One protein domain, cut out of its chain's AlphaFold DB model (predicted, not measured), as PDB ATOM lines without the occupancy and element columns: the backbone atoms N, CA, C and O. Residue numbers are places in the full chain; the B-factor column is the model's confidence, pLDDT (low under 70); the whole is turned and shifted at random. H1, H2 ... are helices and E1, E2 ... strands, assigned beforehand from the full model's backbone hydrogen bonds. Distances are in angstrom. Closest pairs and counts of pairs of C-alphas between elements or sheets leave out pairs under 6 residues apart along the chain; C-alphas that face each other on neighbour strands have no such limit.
ATOM      1  N   ILE A  61       9.405  19.025  96.763       59.94
ATOM      2  CA  ILE A  61       8.646  17.779  97.040       59.94
ATOM      3  C   ILE A  61       9.347  16.603  96.351       59.94
ATOM      4  O   ILE A  61       9.329  15.488  96.868       59.94
ATOM      5  N   LYS A  62      10.020  16.850  95.218       64.75
ATOM      6  CA  LYS A  62      10.819  15.830  94.530       64.75
ATOM      7  C   LYS A  62      12.082  15.447  95.303       64.75
ATOM      8  O   LYS A  62      12.609  14.363  95.070       64.75
ATOM      9  N   LEU A  63      12.535  16.291  96.234       70.81
ATOM     10  CA  LEU A  63      13.693  16.004  97.081       70.81
ATOM     11  C   LEU A  63      13.391  15.000  98.202       70.81
ATOM     12  O   LEU A  63      14.337  14.481  98.787       70.81
ATOM     13  N   ASP A  64      12.110  14.745  98.517       72.12
ATOM     14  CA  ASP A  64      11.674  13.907  99.654       72.12
ATOM     15  C   ASP A  64      12.395  14.277 100.973       72.12
ATOM     16  O   ASP A  64      12.762  13.424 101.782       72.12
ATOM     17  N   LEU A  65      12.644  15.580 101.169       76.50
ATOM     18  CA  LEU A  65      13.406  16.129 102.290       76.50
ATOM     19  C   LEU A  65      12.517  17.000 103.180       76.50
ATOM     20  O   LEU A  65      11.916  17.974 102.717       76.50
ATOM     21  N   ASP A  66      12.487  16.689 104.476       79.62
ATOM     22  CA  ASP A  66      11.799  17.507 105.476       79.62
ATOM     23  C   ASP A  66      12.430  18.918 105.539       79.62
ATOM     24  O   ASP A  66      13.627  19.038 105.836       79.62
ATOM     25  N   PRO A  67      11.655  19.994 105.287       79.44
ATOM     26  CA  PRO A  67      12.160  21.364 105.344       79.44
ATOM     27  C   PRO A  67      12.804  21.732 106.686       79.44
ATOM     28  O   PRO A  67      13.772  22.487 106.705       79.44
ATOM     29  N   LEU A  68      12.322  21.190 107.811       83.94
ATOM     30  CA  LEU A  68      12.901  21.472 109.129       83.94
ATOM     31  C   LEU A  68      14.275  20.818 109.297       83.94
ATOM     32  O   LEU A  68      15.185  21.434 109.847       83.94
ATOM     33  N   VAL A  69      14.453  19.608 108.761       87.81
ATOM     34  CA  VAL A  69      15.758  18.927 108.750       87.81
ATOM     35  C   VAL A  69      16.752  19.692 107.878       87.81
ATOM     36  O   VAL A  69      17.920  19.829 108.246       87.81
ATOM     37  N   PHE A  70      16.297  20.236 106.748       87.31
ATOM     38  CA  PHE A  70      17.127  21.112 105.926       87.31
ATOM     39  C   PHE A  70      17.525  22.393 106.664       87.31
ATOM     40  O   PHE A  70      18.703  22.735 106.665       87.31
ATOM     41  N   VAL A  71      16.579  23.078 107.316       88.62
ATOM     42  CA  VAL A  71      16.835  24.292 108.113       88.62
ATOM     43  C   VAL A  71      17.867  24.023 109.210       88.62
ATOM     44  O   VAL A  71      18.829  24.781 109.361       88.62
ATOM     45  N   ASP A  72      17.730  22.907 109.928       90.94
ATOM     46  CA  ASP A  72      18.686  22.508 110.962       90.94
ATOM     47  C   ASP A  72      20.077  22.250 110.368       90.94
ATOM     48  O   ASP A  72      21.091  22.696 110.915       90.94
ATOM     49  N   LYS A  73      20.139  21.593 109.205       94.19
ATOM     50  CA  LYS A  73      21.406  21.306 108.531       94.19
ATOM     51  C   LYS A  73      22.075  22.554 107.959       94.19
ATOM     52  O   LYS A  73      23.300  22.688 108.034       94.19
ATOM     53  N   LEU A  74      21.274  23.472 107.426       93.12
ATOM     54  CA  LEU A  74      21.695  24.775 106.931       93.12
ATOM     55  C   LEU A  74      22.357  25.586 108.046       93.12
ATOM     56  O   LEU A  74      23.481  26.063 107.875       93.12
ATOM     57  N   SER A  75      21.701  25.664 109.206       93.06
ATOM     58  CA  SER A  75      22.248  26.310 110.400       93.06
ATOM     59  C   SER A  75      23.573  25.697 110.845       93.06
ATOM     60  O   SER A  75      24.549  26.417 111.081       93.06
ATOM     61  N   GLU A  76      23.626  24.365 110.939       95.25
ATOM     62  CA  GLU A  76      24.804  23.633 111.400       95.25
ATOM     63  C   GLU A  76      26.026  23.947 110.525       95.25
ATOM     64  O   GLU A  76      27.104  24.280 111.029       95.25
ATOM     65  N   ILE A  77      25.863  23.857 109.201       94.88
ATOM     66  CA  ILE A  77      26.951  24.064 108.241       94.88
ATOM     67  C   ILE A  77      27.354  25.538 108.181       94.88
ATOM     68  O   ILE A  77      28.554  25.832 108.184       94.88
ATOM     69  N   PHE A  78      26.391  26.463 108.172       93.56
ATOM     70  CA  PHE A  78      26.687  27.895 108.187       93.56
ATOM     71  C   PHE A  78      27.467  28.288 109.441       93.56
ATOM     72  O   PHE A  78      28.553  28.856 109.330       93.56
ATOM     73  N   SER A  79      26.995  27.879 110.621       91.75
ATOM     74  CA  SER A  79      27.654  28.159 111.900       91.75
ATOM     75  C   SER A  79      29.093  27.635 111.927       91.75
ATOM     76  O   SER A  79      30.014  28.350 112.327       91.75
ATOM     77  N   LYS A  80      29.326  26.413 111.425       92.06
ATOM     78  CA  LYS A  80      30.678  25.841 111.300       92.06
ATOM     79  C   LYS A  80      31.579  26.663 110.377       92.06
ATOM     80  O   LYS A  80      32.753  26.864 110.694       92.06
ATOM     81  N   LYS A  81      31.063  27.141 109.239       90.31
ATOM     82  CA  LYS A  81      31.844  27.976 108.312       90.31
ATOM     83  C   LYS A  81      32.126  29.364 108.881       90.31
ATOM     84  O   LYS A  81      33.251  29.832 108.722       90.31
ATOM     85  N   CYS A  82      31.177  29.973 109.590       86.31
ATOM     86  CA  CYS A  82      31.389  31.232 110.305       86.31
ATOM     87  C   CYS A  82      32.522  31.108 111.327       86.31
ATOM     88  O   CYS A  82      33.468  31.886 111.263       86.31
ATOM     89  N   VAL A  83      32.519  30.079 112.181       86.62
ATOM     90  CA  VAL A  83      33.616  29.860 113.145       86.62
ATOM     91  C   VAL A  83      34.953  29.660 112.431       86.62
ATOM     92  O   VAL A  83      35.959  30.243 112.825       86.62
ATOM     93  N   LYS A  84      34.978  28.881 111.343       83.88
ATOM     94  CA  LYS A  84      36.211  28.605 110.591       83.88
ATOM     95  C   LYS A  84      36.809  29.852 109.929       83.88
ATOM     96  O   LYS A  84      38.027  29.939 109.808       83.88
ATOM     97  N   ILE A  85      35.972  30.771 109.448       75.94
ATOM     98  CA  ILE A  85      36.406  31.908 108.620       75.94
ATOM     99  C   ILE A  85      36.530  33.195 109.437       75.94
ATOM    100  O   ILE A  85      37.446  33.980 109.201       75.94
ATOM    101  N   CYS A  86      35.630  33.401 110.395       75.25
ATOM    102  CA  CYS A  86      35.544  34.601 111.224       75.25
ATOM    103  C   CYS A  86      36.102  34.387 112.642       75.25
ATOM    104  O   CYS A  86      36.238  35.351 113.385       75.25
ATOM    105  N   GLY A  87      36.415  33.147 113.041       79.62
ATOM    106  CA  GLY A  87      36.952  32.826 114.372       79.62
ATOM    107  C   GLY A  87      35.939  32.942 115.516       79.62
ATOM    108  O   GLY A  87      36.319  32.808 116.676       79.62
ATOM    109  N   GLN A  88      34.664  33.196 115.209       78.25
ATOM    110  CA  GLN A  88      33.600  33.451 116.183       78.25
ATOM    111  C   GLN A  88      32.308  32.725 115.794       78.25
ATOM    112  O   GLN A  88      32.045  32.479 114.614       78.25
ATOM    113  N   SER A  89      31.511  32.366 116.801       82.31
ATOM    114  CA  SER A  89      30.149  31.857 116.620       82.31
ATOM    115  C   SER A  89      29.165  32.994 116.341       82.31
ATOM    116  O   SER A  89      29.456  34.150 116.623       82.31
ATOM    117  N   LEU A  90      27.985  32.655 115.821       85.25
ATOM    118  CA  LEU A  90      26.873  33.599 115.686       85.25
ATOM    119  C   LEU A  90      26.256  33.937 117.065       85.25
ATOM    120  O   LEU A  90      26.237  33.053 117.929       85.25
ATOM    121  N   PRO A  91      25.704  35.154 117.258       85.31
ATOM    122  CA  PRO A  91      25.820  36.306 116.359       85.31
ATOM    123  C   PRO A  91      27.258  36.848 116.336       85.31
ATOM    124  O   PRO A  91      27.960  36.790 117.343       85.31
ATOM    125  N   LEU A  92      27.699  37.354 115.184       85.06
ATOM    126  CA  LEU A  92      29.067  37.850 114.988       85.06
ATOM    127  C   LEU A  92      29.070  39.312 114.550       85.06
ATOM    128  O   LEU A  92      28.299  39.707 113.680       85.06
ATOM    129  N   THR A  93      29.960  40.100 115.145       87.25
ATOM    130  CA  THR A  93      30.059  41.540 114.895       87.25
ATOM    131  C   THR A  93      31.300  41.838 114.074       87.25
ATOM    132  O   THR A  93      32.414  41.487 114.464       87.25
ATOM    133  N   ILE A  94      31.114  42.523 112.951       83.50
ATOM    134  CA  ILE A  94      32.185  42.954 112.055       83.50
ATOM    135  C   ILE A  94      32.121  44.472 111.936       83.50
ATOM    136  O   ILE A  94      31.055  45.038 111.708       83.50
ATOM    137  N   VAL A  95      33.264  45.136 112.089       83.00
ATOM    138  CA  VAL A  95      33.393  46.580 111.869       83.00
ATOM    139  C   VAL A  95      34.134  46.777 110.556       83.00
ATOM    140  O   VAL A  95      35.288  46.366 110.448       83.00
ATOM    141  N   ALA A  96      33.474  47.383 109.572       77.69
ATOM    142  CA  ALA A  96      34.116  47.779 108.325       77.69
ATOM    143  C   ALA A  96      34.775  49.151 108.519       77.69
ATOM    144  O   ALA A  96      34.156  50.085 109.036       77.69
ATOM    145  N   LYS A  97      36.049  49.276 108.142       79.56
ATOM    146  CA  LYS A  97      36.804  50.533 108.247       79.56
ATOM    147  C   LYS A  97      36.442  51.508 107.138       79.56
ATOM    148  O   LYS A  97      36.475  52.714 107.365       79.56
ATOM    149  N   ASP A  98      36.115  50.983 105.963       77.12
ATOM    150  CA  ASP A  98      35.728  51.743 104.784       77.12
ATOM    151  C   ASP A  98      34.817  50.917 103.858       77.12
ATOM    152  O   ASP A  98      34.545  49.735 104.090       77.12
ATOM    153  N   TYR A  99      34.355  51.567 102.791       73.81
ATOM    154  CA  TYR A  99      33.495  50.984 101.762       73.81
ATOM    155  C   TYR A  99      34.134  49.787 101.038       73.81
ATOM    156  O   TYR A  99      33.454  48.819 100.705       73.81
ATOM    157  N   SER A 100      35.450  49.822 100.803       81.31
ATOM    158  CA  SER A 100      36.147  48.741 100.096       81.31
ATOM    159  C   SER A 100      36.217  47.473 100.949       81.31
ATOM    160  O   SER A 100      36.165  46.356 100.432       81.31
ATOM    161  N   GLU A 101      36.327  47.616 102.270       81.69
ATOM    162  CA  GLU A 101      36.257  46.488 103.196       81.69
ATOM    163  C   GLU A 101      34.850  45.871 103.232       81.69
ATOM    164  O   GLU A 101      34.726  44.646 103.251       81.69
ATOM    165  N   GLU A 102      33.797  46.685 103.151       78.25
ATOM    166  CA  GLU A 102      32.411  46.208 103.069       78.25
ATOM    167  C   GLU A 102      32.147  45.378 101.800       78.25
ATOM    168  O   GLU A 102      31.626  44.264 101.892       78.25
ATOM    169  N   GLU A 103      32.577  45.846 100.622       80.81
ATOM    170  CA  GLU A 103      32.439  45.090  99.366       80.81
ATOM    171  C   GLU A 103      33.206  43.760  99.392       80.81
ATOM    172  O   GLU A 103      32.724  42.719  98.918       80.81
ATOM    173  N   ASN A 104      34.402  43.769  99.987       84.12
ATOM    174  CA  ASN A 104      35.196  42.562 100.183       84.12
ATOM    175  C   ASN A 104      34.496  41.581 101.133       84.12
ATOM    176  O   ASN A 104      34.497  40.372 100.880       84.12
ATOM    177  N   LEU A 105      33.877  42.071 102.210       82.38
ATOM    178  CA  LEU A 105      33.096  41.250 103.133       82.38
ATOM    179  C   LEU A 105      31.880  40.634 102.437       82.38
ATOM    180  O   LEU A 105      31.714  39.414 102.508       82.38
ATOM    181  N   ALA A 106      31.095  41.429 101.709       84.00
ATOM    182  CA  ALA A 106      29.948  40.954 100.935       84.00
ATOM    183  C   ALA A 106      30.350  39.834  99.957       84.00
ATOM    184  O   ALA A 106      29.755  38.753  99.942       84.00
ATOM    185  N   SER A 107      31.449  40.029  99.222       85.19
ATOM    186  CA  SER A 107      31.995  39.030  98.295       85.19
ATOM    187  C   SER A 107      32.441  37.742  99.001       85.19
ATOM    188  O   SER A 107      32.183  36.631  98.524       85.19
ATOM    189  N   ARG A 108      33.088  37.850 100.172       86.44
ATOM    190  CA  ARG A 108      33.486  36.682 100.979       86.44
ATOM    191  C   ARG A 108      32.272  35.917 101.485       86.44
ATOM    192  O   ARG A 108      32.264  34.689 101.396       86.44
ATOM    193  N   PHE A 109      31.245  36.610 101.966       87.88
ATOM    194  CA  PHE A 109      30.014  35.963 102.402       87.88
ATOM    195  C   PHE A 109      29.262  35.303 101.256       87.88
ATOM    196  O   PHE A 109      28.758  34.202 101.445       87.88
ATOM    197  N   CYS A 110      29.290  35.865 100.049       89.62
ATOM    198  CA  CYS A 110      28.759  35.174  98.881       89.62
ATOM    199  C   CYS A 110      29.428  33.813  98.638       89.62
ATOM    200  O   CYS A 110      28.744  32.810  98.425       89.62
ATOM    201  N   ASN A 111      30.756  33.739  98.755       89.62
ATOM    202  CA  ASN A 111      31.475  32.466  98.664       89.62
ATOM    203  C   ASN A 111      31.098  31.502  99.802       89.62
ATOM    204  O   ASN A 111      30.997  30.291  99.579       89.62
ATOM    205  N   ILE A 112      30.861  32.026 101.009       90.25
ATOM    206  CA  ILE A 112      30.380  31.234 102.145       90.25
ATOM    207  C   ILE A 112      29.002  30.661 101.838       90.25
ATOM    208  O   ILE A 112      28.859  29.447 101.904       90.25
ATOM    209  N   LEU A 113      28.023  31.489 101.461       91.81
ATOM    210  CA  LEU A 113      26.656  31.056 101.160       91.81
ATOM    211  C   LEU A 113      26.643  29.990 100.061       91.81
ATOM    212  O   LEU A 113      26.032  28.936 100.236       91.81
ATOM    213  N   LEU A 114      27.387  30.208  98.970       91.44
ATOM    214  CA  LEU A 114      27.528  29.231  97.886       91.44
ATOM    215  C   LEU A 114      28.051  27.886  98.392       91.44
ATOM    216  O   LEU A 114      27.537  26.831  98.023       91.44
ATOM    217  N   SER A 115      29.077  27.919  99.239       91.50
ATOM    218  CA  SER A 115      29.654  26.706  99.802       91.50
ATOM    219  C   SER A 115      28.737  26.048 100.833       91.50
ATOM    220  O   SER A 115      28.681  24.827 100.870       91.50
ATOM    221  N   VAL A 116      28.021  26.822 101.657       93.12
ATOM    222  CA  VAL A 116      27.041  26.295 102.616       93.12
ATOM    223  C   VAL A 116      25.961  25.528 101.878       93.12
ATOM    224  O   VAL A 116      25.740  24.368 102.196       93.12
ATOM    225  N   ILE A 117      25.322  26.144 100.882       92.00
ATOM    226  CA  ILE A 117      24.229  25.500 100.154       92.00
ATOM    227  C   ILE A 117      24.711  24.208  99.494       92.00
ATOM    228  O   ILE A 117      24.093  23.165  99.693       92.00
ATOM    229  N   LYS A 118      25.850  24.233  98.792       91.00
ATOM    230  CA  LYS A 118      26.423  23.018  98.190       91.00
ATOM    231  C   LYS A 118      26.660  21.912  99.218       91.00
ATOM    232  O   LYS A 118      26.246  20.782  98.986       91.00
ATOM    233  N   ASP A 119      27.267  22.238 100.357       93.31
ATOM    234  CA  ASP A 119      27.563  21.258 101.406       93.31
ATOM    235  C   ASP A 119      26.285  20.714 102.071       93.31
ATOM    236  O   ASP A 119      26.227  19.534 102.423       93.31
ATOM    237  N   VAL A 120      25.247  21.545 102.232       92.94
ATOM    238  CA  VAL A 120      23.947  21.121 102.775       92.94
ATOM    239  C   VAL A 120      23.299  20.110 101.840       92.94
ATOM    240  O   VAL A 120      22.984  19.006 102.280       92.94
ATOM    241  N   PHE A 121      23.159  20.432 100.552       90.62
ATOM    242  CA  PHE A 121      22.572  19.505  99.579       90.62
ATOM    243  C   PHE A 121      23.411  18.235  99.411       90.62
ATOM    244  O   PHE A 121      22.848  17.141  99.358       90.62
ATOM    245  N   ALA A 122      24.741  18.345  99.435       91.69
ATOM    246  CA  ALA A 122      25.627  17.184  99.412       91.69
ATOM    247  C   ALA A 122      25.441  16.263 100.621       91.69
ATOM    248  O   ALA A 122      25.460  15.042 100.497       91.69
ATOM    249  N   SER A 123      25.167  16.825 101.803       93.88
ATOM    250  CA  SER A 123      24.903  16.014 102.996       93.88
ATOM    251  C   SER A 123      23.636  15.150 102.897       93.88
ATOM    252  O   SER A 123      23.499  14.191 103.655       93.88
ATOM    253  N   PHE A 124      22.753  15.454 101.940       89.88
ATOM    254  CA  PHE A 124      21.560  14.675 101.614       89.88
ATOM    255  C   PHE A 124      21.695  13.863 100.310       89.88
ATOM    256  O   PHE A 124      20.754  13.168  99.940       89.88
ATOM    257  N   GLY A 125      22.839  13.924  99.613       87.38
ATOM    258  CA  GLY A 125      23.030  13.289  98.300       87.38
ATOM    259  C   GLY A 125      22.198  13.929  97.180       87.38
ATOM    260  O   GLY A 125      21.745  13.239  96.266       87.38
ATOM    261  N   LEU A 126      21.931  15.236  97.290       87.06
ATOM    262  CA  LEU A 126      21.074  16.013  96.389       87.06
ATOM    263  C   LEU A 126      21.873  17.046  95.572       87.06
ATOM    264  O   LEU A 126      21.319  18.048  95.125       87.06
ATOM    265  N   GLU A 127      23.173  16.827  95.358       83.69
ATOM    266  CA  GLU A 127      24.078  17.796  94.715       83.69
ATOM    267  C   GLU A 127      23.620  18.201  93.311       83.69
ATOM    268  O   GLU A 127      23.799  19.344  92.902       83.69
ATOM    269  N   ASN A 128      23.011  17.267  92.580       81.00
ATOM    270  CA  ASN A 128      22.572  17.470  91.199       81.00
ATOM    271  C   ASN A 128      21.167  18.078  91.084       81.00
ATOM    272  O   ASN A 128      20.707  18.326  89.974       81.00
ATOM    273  N   GLN A 129      20.467  18.274  92.205       78.19
ATOM    274  CA  GLN A 129      19.097  18.800  92.221       78.19
ATOM    275  C   GLN A 129      19.047  20.324  92.322       78.19
ATOM    276  O   GLN A 129      17.973  20.914  92.263       78.19
ATOM    277  N   VAL A 130      20.206  20.962  92.492       77.00
ATOM    278  CA  VAL A 130      20.303  22.400  92.702       77.00
ATOM    279  C   VAL A 130      21.174  23.023  91.630       77.00
ATOM    280  O   VAL A 130      22.294  22.580  91.378       77.00
ATOM    281  N   TYR A 131      20.667  24.073  90.997       74.88
ATOM    282  CA  TYR A 131      21.366  24.756  89.918       74.88
ATOM    283  C   TYR A 131      21.126  26.265  89.936       74.88
ATOM    284  O   TYR A 131      20.416  26.803  90.785       74.88
ATOM    285  N   GLY A 132      21.784  26.973  89.015       70.62
ATOM    286  CA  GLY A 132      21.579  28.410  88.828       70.62
ATOM    287  C   GLY A 132      21.998  29.265  90.026       70.62
ATOM    288  O   GLY A 132      21.354  30.271  90.305       70.62
ATOM    289  N   TYR A 133      23.062  28.879  90.736       79.50
ATOM    290  CA  TYR A 133      23.563  29.645  91.874       79.50
ATOM    291  C   TYR A 133      24.044  31.030  91.446       79.50
ATOM    292  O   TYR A 133      25.041  31.157  90.729       79.50
ATOM    293  N   LYS A 134      23.394  32.074  91.954       80.94
ATOM    294  CA  LYS A 134      23.872  33.445  91.816       80.94
ATOM    295  C   LYS A 134      23.779  34.149  93.152       80.94
ATOM    296  O   LYS A 134      22.694  34.315  93.698       80.94
ATOM    297  N   CYS A 135      24.935  34.543  93.673       82.44
ATOM    298  CA  CYS A 135      24.989  35.389  94.849       82.44
ATOM    299  C   CYS A 135      25.131  36.848  94.439       82.44
ATOM    300  O   CYS A 135      25.943  37.181  93.575       82.44
ATOM    301  N   TYR A 136      24.331  37.687  95.074       78.75
ATOM    302  CA  TYR A 136      24.339  39.125  94.942       78.75
ATOM    303  C   TYR A 136      25.009  39.690  96.194       78.75
ATOM    304  O   TYR A 136      24.448  39.555  97.284       78.75
ATOM    305  N   PRO A 137      26.223  40.256  96.083       75.38
ATOM    306  CA  PRO A 137      26.754  41.092  97.142       75.38
ATOM    307  C   PRO A 137      25.903  42.361  97.177       75.38
ATOM    308  O   PRO A 137      25.767  43.051  96.167       75.38
ATOM    309  N   GLU A 138      25.308  42.645  98.324       72.81
ATOM    310  CA  GLU A 138      24.435  43.797  98.528       72.81
ATOM    311  C   GLU A 138      25.051  44.686  99.612       72.81
ATOM    312  O   GLU A 138      24.512  44.774 100.721       72.81
ATOM    313  N   PRO A 139      26.214  45.314  99.332       58.28
ATOM    314  CA  PRO A 139      26.765  46.300 100.250       58.28
ATOM    315  C   PRO A 139      25.713  47.406 100.431       58.28
ATOM    316  O   PRO A 139      24.971  47.716  99.495       58.28
ATOM    317  N   HIS A 140      25.613  47.985 101.627       59.62
ATOM    318  CA  HIS A 140      24.612  48.997 102.021       59.62
ATOM    319  C   HIS A 140      23.184  48.491 102.240       59.62
ATOM    320  O   HIS A 140      22.314  49.276 102.622       59.62
ATOM    321  N   VAL A 141      22.918  47.198 102.043       62.56
ATOM    322  CA  VAL A 141      21.617  46.581 102.336       62.56
ATOM    323  C   VAL A 141      21.717  45.753 103.614       62.56
ATOM    324  O   VAL A 141      22.749  45.153 103.910       62.56
ATOM    325  N   ALA A 142      20.615  45.658 104.359       62.69
ATOM    326  CA  ALA A 142      20.522  44.892 105.603       62.69
ATOM    327  C   ALA A 142      20.884  43.400 105.467       62.69
ATOM    328  O   ALA A 142      21.023  42.722 106.482       62.69
ATOM    329  N   SER A 143      21.034  42.871 104.250       65.62
ATOM    330  CA  SER A 143      21.371  41.469 104.043       65.62
ATOM    331  C   SER A 143      22.822  41.191 103.662       65.62
ATOM    332  O   SER A 143      23.226  40.045 103.795       65.62
ATOM    333  N   LEU A 144      23.625  42.197 103.273       79.19
ATOM    334  CA  LEU A 144      25.045  42.128 102.856       79.19
ATOM    335  C   LEU A 144      25.379  41.157 101.693       79.19
ATOM    336  O   LEU A 144      26.183  41.481 100.822       79.19
ATOM    337  N   ALA A 145      24.791  39.965 101.657       85.69
ATOM    338  CA  ALA A 145      24.878  38.969 100.609       85.69
ATOM    339  C   ALA A 145      23.570  38.161 100.541       85.69
ATOM    340  O   ALA A 145      23.118  37.605 101.546       85.69
ATOM    341  N   THR A 146      23.032  38.029  99.331       87.19
ATOM    342  CA  THR A 146      21.828  37.246  99.034       87.19
ATOM    343  C   THR A 146      22.143  36.207  97.967       87.19
ATOM    344  O   THR A 146      22.497  36.540  96.838       87.19
ATOM    345  N   LEU A 147      22.021  34.924  98.301       88.94
ATOM    346  CA  LEU A 147      22.173  33.820  97.362       88.94
ATOM    347  C   LEU A 147      20.811  33.388  96.825       88.94
ATOM    348  O   LEU A 147      19.936  33.000  97.593       88.94
ATOM    349  N   VAL A 148      20.681  33.379  95.501       86.75
ATOM    350  CA  VAL A 148      19.558  32.776  94.781       86.75
ATOM    351  C   VAL A 148      20.015  31.456  94.172       86.75
ATOM    352  O   VAL A 148      21.088  31.380  93.564       86.75
ATOM    353  N   PHE A 149      19.214  30.412  94.337       85.19
ATOM    354  CA  PHE A 149      19.414  29.115  93.697       85.19
ATOM    355  C   PHE A 149      18.072  28.515  93.293       85.19
ATOM    356  O   PHE A 149      17.020  28.971  93.735       85.19
ATOM    357  N   TYR A 150      18.123  27.491  92.451       80.06
ATOM    358  CA  TYR A 150      16.941  26.840  91.913       80.06
ATOM    359  C   TYR A 150      16.951  25.362  92.267       80.06
ATOM    360  O   TYR A 150      18.003  24.722  92.217       80.06
ATOM    361  N   ILE A 151      15.781  24.840  92.620       77.19
ATOM    362  CA  ILE A 151      15.511  23.404  92.702       77.19
ATOM    363  C   ILE A 151      14.418  23.135  91.687       77.19
ATOM    364  O   ILE A 151      13.310  23.666  91.828       77.19
ATOM    365  N   ASP A 152      14.737  22.358  90.654       75.00
ATOM    366  CA  ASP A 152      14.002  22.430  89.390       75.00
ATOM    367  C   ASP A 152      13.802  23.907  88.986       75.00
ATOM    368  O   ASP A 152      14.692  24.735  89.156       75.00
ATOM    369  N   GLU A 153      12.629  24.288  88.491       70.81
ATOM    370  CA  GLU A 153      12.359  25.631  87.967       70.81
ATOM    371  C   GLU A 153      12.051  26.676  89.057       70.81
ATOM    372  O   GLU A 153      11.806  27.841  88.748       70.81
ATOM    373  N   TYR A 154      12.092  26.289  90.337       75.38
ATOM    374  CA  TYR A 154      11.609  27.120  91.440       75.38
ATOM    375  C   TYR A 154      12.747  27.859  92.151       75.38
ATOM    376  O   TYR A 154      13.700  27.207  92.592       75.38
ATOM    377  N   PRO A 155      12.659  29.195  92.300       78.06
ATOM    378  CA  PRO A 155      13.684  29.986  92.962       78.06
ATOM    379  C   PRO A 155      13.584  29.891  94.488       78.06
ATOM    380  O   PRO A 155      12.502  29.917  95.075       78.06
ATOM    381  N   TYR A 156      14.748  29.865  95.125       81.31
ATOM    382  CA  TYR A 156      14.932  29.925  96.569       81.31
ATOM    383  C   TYR A 156      15.982  30.975  96.889       81.31
ATOM    384  O   TYR A 156      16.965  31.129  96.153       81.31
ATOM    385  N   THR A 157      15.793  31.683  97.998       85.75
ATOM    386  CA  THR A 157      16.743  32.690  98.462       85.75
ATOM    387  C   THR A 157      17.223  32.382  99.869       85.75
ATOM    388  O   THR A 157      16.469  31.951 100.745       85.75
ATOM    389  N   VAL A 158      18.521  32.584 100.071       88.88
ATOM    390  CA  VAL A 158      19.166  32.538 101.378       88.88
ATOM    391  C   VAL A 158      20.053  33.755 101.491       88.88
ATOM    392  O   VAL A 158      20.974  33.934 100.695       88.88
ATOM    393  N   SER A 159      19.776  34.592 102.473       90.31
ATOM    394  CA  SER A 159      20.445  35.871 102.645       90.31
ATOM    395  C   SER A 159      20.957  36.005 104.075       90.31
ATOM    396  O   SER A 159      20.492  35.288 104.965       90.31
ATOM    397  N   LEU A 160      21.967  36.839 104.334       90.25
ATOM    398  CA  LEU A 160      22.406  37.019 105.722       90.25
ATOM    399  C   LEU A 160      21.375  37.861 106.467       90.25
ATOM    400  O   LEU A 160      20.957  38.912 105.992       90.25
ATOM    401  N   GLU A 161      21.000  37.433 107.663       90.25
ATOM    402  CA  GLU A 161      20.243  38.288 108.570       90.25
ATOM    403  C   GLU A 161      21.249  39.170 109.313       90.25
ATOM    404  O   GLU A 161      21.990  38.670 110.170       90.25
ATOM    405  N   THR A 162      21.301  40.464 108.987       86.31
ATOM    406  CA  THR A 162      22.216  41.405 109.645       86.31
ATOM    407  C   THR A 162      21.484  42.550 110.338       86.31
ATOM    408  O   THR A 162      20.348  42.896 110.015       86.31
ATOM    409  N   LYS A 163      22.150  43.143 111.324       85.00
ATOM    410  CA  LYS A 163      21.777  44.415 111.932       85.00
ATOM    411  C   LYS A 163      22.939  45.384 111.761       85.00
ATOM    412  O   LYS A 163      24.017  45.172 112.314       85.00
ATOM    413  N   THR A 164      22.705  46.446 111.004       79.38
ATOM    414  CA  THR A 164      23.652  47.538 110.783       79.38
ATOM    415  C   THR A 164      23.467  48.637 111.824       79.38
ATOM    416  O   THR A 164      22.352  49.016 112.180       79.38
ATOM    417  N   MET A 165      24.582  49.149 112.333       82.50
ATOM    418  CA  MET A 165      24.642  50.268 113.267       82.50
ATOM    419  C   MET A 165      25.957  51.027 113.082       82.50
ATOM    420  O   MET A 165      26.918  50.473 112.562       82.50
ATOM    421  N   PHE A 166      26.016  52.289 113.499       80.06
ATOM    422  CA  PHE A 166      27.277  53.030 113.568       80.06
ATOM    423  C   PHE A 166      27.854  52.919 114.976       80.06
ATOM    424  O   PHE A 166      27.119  53.044 115.958       80.06
ATOM    425  N   ASN A 167      29.154  52.651 115.077       80.31
ATOM    426  CA  ASN A 167      29.850  52.653 116.360       80.31
ATOM    427  C   ASN A 167      30.189  54.090 116.812       80.31
ATOM    428  O   ASN A 167      29.935  55.060 116.097       80.31
ATOM    429  N   GLU A 168      30.792  54.229 117.996       80.56
ATOM    430  CA  GLU A 168      31.178  55.530 118.576       80.56
ATOM    431  C   GLU A 168      32.157  56.332 117.695       80.56
ATOM    432  O   GLU A 168      32.207  57.557 117.777       80.56
ATOM    433  N   GLU A 169      32.894  55.659 116.808       81.88
ATOM    434  CA  GLU A 169      33.818  56.261 115.840       81.88
ATOM    435  C   GLU A 169      33.157  56.544 114.475       81.88
ATOM    436  O   GLU A 169      33.858  56.786 113.493       81.88
ATOM    437  N   MET A 170      31.819  56.485 114.386       77.12
ATOM    438  CA  MET A 170      31.036  56.618 113.145       77.12
ATOM    439  C   MET A 170      31.391  55.582 112.064       77.12
ATOM    440  O   MET A 170      31.146  55.798 110.877       77.12
ATOM    441  N   ARG A 171      31.951  54.430 112.449       76.75
ATOM    442  CA  ARG A 171      32.205  53.312 111.531       76.75
ATOM    443  C   ARG A 171      31.004  52.387 111.466       76.75
ATOM    444  O   ARG A 171      30.341  52.150 112.477       76.75
ATOM    445  N   LEU A 172      30.762  51.830 110.284       76.50
ATOM    446  CA  LEU A 172      29.716  50.839 110.082       76.50
ATOM    447  C   LEU A 172      30.073  49.550 110.836       76.50
ATOM    448  O   LEU A 172      31.091  48.904 110.581       76.50
ATOM    449  N   GLN A 173      29.208  49.179 111.770       84.56
ATOM    450  CA  GLN A 173      29.236  47.939 112.521       84.56
ATOM    451  C   GLN A 173      28.055  47.070 112.084       84.56
ATOM    452  O   GLN A 173      26.895  47.477 112.144       84.56
ATOM    453  N   MET A 174      28.362  45.852 111.658       83.81
ATOM    454  CA  MET A 174      27.404  44.859 111.189       83.81
ATOM    455  C   MET A 174      27.387  43.677 112.148       83.81
ATOM    456  O   MET A 174      28.398  43.000 112.323       83.81
ATOM    457  N   GLU A 175      26.237  43.411 112.753       87.94
ATOM    458  CA  GLU A 175      25.987  42.192 113.517       87.94
ATOM    459  C   GLU A 175      25.275  41.181 112.613       87.94
ATOM    460  O   GLU A 175      24.123  41.383 112.235       87.94
ATOM    461  N   ILE A 176      25.942  40.085 112.261       88.94
ATOM    462  CA  ILE A 176      25.341  38.976 111.517       88.94
ATOM    463  C   ILE A 176      24.715  38.018 112.524       88.94
ATOM    464  O   ILE A 176      25.412  37.376 113.312       88.94
ATOM    465  N   LYS A 177      23.389  37.916 112.483       91.25
ATOM    466  CA  LYS A 177      22.593  37.087 113.393       91.25
ATOM    467  C   LYS A 177      22.450  35.655 112.898       91.25
ATOM    468  O   LYS A 177      22.334  34.738 113.704       91.25
ATOM    469  N   GLY A 178      22.444  35.460 111.582       92.69
ATOM    470  CA  GLY A 178      22.126  34.172 110.989       92.69
ATOM    471  C   GLY A 178      21.815  34.257 109.501       92.69
ATOM    472  O   GLY A 178      22.376  35.096 108.796       92.69
ATOM    473  N   LEU A 179      20.917  33.389 109.038       92.94
ATOM    474  CA  LEU A 179      20.439  33.366 107.656       92.94
ATOM    475  C   LEU A 179      18.939  33.604 107.607       92.94
ATOM    476  O   LEU A 179      18.212  33.025 108.406       92.94
ATOM    477  N   ARG A 180      18.473  34.375 106.632       90.88
ATOM    478  CA  ARG A 180      17.067  34.454 106.256       90.88
ATOM    479  C   ARG A 180      16.806  33.550 105.059       90.88
ATOM    480  O   ARG A 180      17.594  33.548 104.115       90.88
ATOM    481  N   VAL A 181      15.730  32.772 105.110       87.75
ATOM    482  CA  VAL A 181      15.340  31.841 104.038       87.75
ATOM    483  C   VAL A 181      13.977  32.218 103.469       87.75
ATOM    484  O   VAL A 181      13.080  32.588 104.224       87.75
ATOM    485  N   SER A 182      13.811  32.102 102.152       80.12
ATOM    486  CA  SER A 182      12.519  32.254 101.473       80.12
ATOM    487  C   SER A 182      12.429  31.327 100.252       80.12
ATOM    488  O   SER A 182      13.440  31.023  99.609       80.12
ATOM    489  N   GLY A 183      11.224  30.829  99.955       72.50
ATOM    490  CA  GLY A 183      10.958  29.959  98.805       72.50
ATOM    491  C   GLY A 183       9.700  29.097  98.954       72.50
ATOM    492  O   GLY A 183       9.391  28.617 100.040       72.50
TER     493      GLY A 183
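What this domain is: This is residues 61 to 183 of the 294 residues of an uncharacterized protein of Acidilobales archaeon (UniProt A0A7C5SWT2). A five-stranded antiparallel sheet, curled like part of a barrel, has two long helices, H1 and H2, packed over one face; no named helix lies over the other. H2 packs mainly over E2 and E3, H1 over E5, and the helices cross at 45 degrees. The printed part has 123 residues, with two named helices and five named strands in the order H1, E1, H2, E2, E3, E4, E5; across the sheet the order is E1, E5, E4, E3, E2. The class is mixed, helices and strands. The whole is compact, with a radius of gyration of the C-alphas of 15.0 A, and spans 51 by 25 by 19 A, only just a rod.

Where its parts are: The longest strand by residues is E4, residues 154 to 166, 37.5 A from first to last C-alpha. E5, residues 172 to 183, measures 30.2 A and ends with C-alpha 183 at (10.958, 29.959, 98.805). E3 is residues 144 to 151, 23.3 A; E2 is residues 130 to 138, 22.6 A; E1 is residues 92 to 95, 10.2 A. H2, residues 99 to 123, is 36.0 A long and starts with C-alpha 99 at (33.495, 50.984, 101.762). H1, residues 67 to 86, is 27.5 A long and starts with C-alpha 67 at (12.160, 21.364, 105.344).

How they stand to each other: The twisted sheet holds a meander, E2 E3 E4 E5, each strand the antiparallel neighbour of the one before. E4 and E5 form a hairpin, with N 173 and O 165 at 2.7 A; E5 bends by 64 degrees at residue 177. E3 and E4 form a hairpin, with N 156 and O 149 at 2.8 A. E2 and E3 form a hairpin, with N 136 and O 146 at 2.8 A. Edge strand E1 is antiparallel to E5, with N 94 and O 174 at 2.8 A. H1 and H2 are on the same face, making two layers, helices over a sheet. The closest C-alphas of H2 and E2 are those of Ala 106 and Pro 137, 5.0 A apart. H1 has a height over the sheet of 8.8 A and runs along E5, at 14 degrees on the local plane. H1 and E1 are near each other, with 5 pairs of C-alphas within 10 A. H2 touches H1 with residues 112 to 120 alone, closest at the C-alphas of Val 116 and Phe 78, 5.8 A; they run opposite ways at a steep tilt of 45 degrees. In H1 and H2 every O i to N i+4 pair is within hydrogen-bond range.

The domain as a whole: The C-alphas farthest apart, those of Lys 62 and Glu 169, are 51.2 A apart. The printed part has no cut, and no link is long. The mean pLDDT of the printed part is 83.0; residues 61 to 62 and 139 to 143 are under 70.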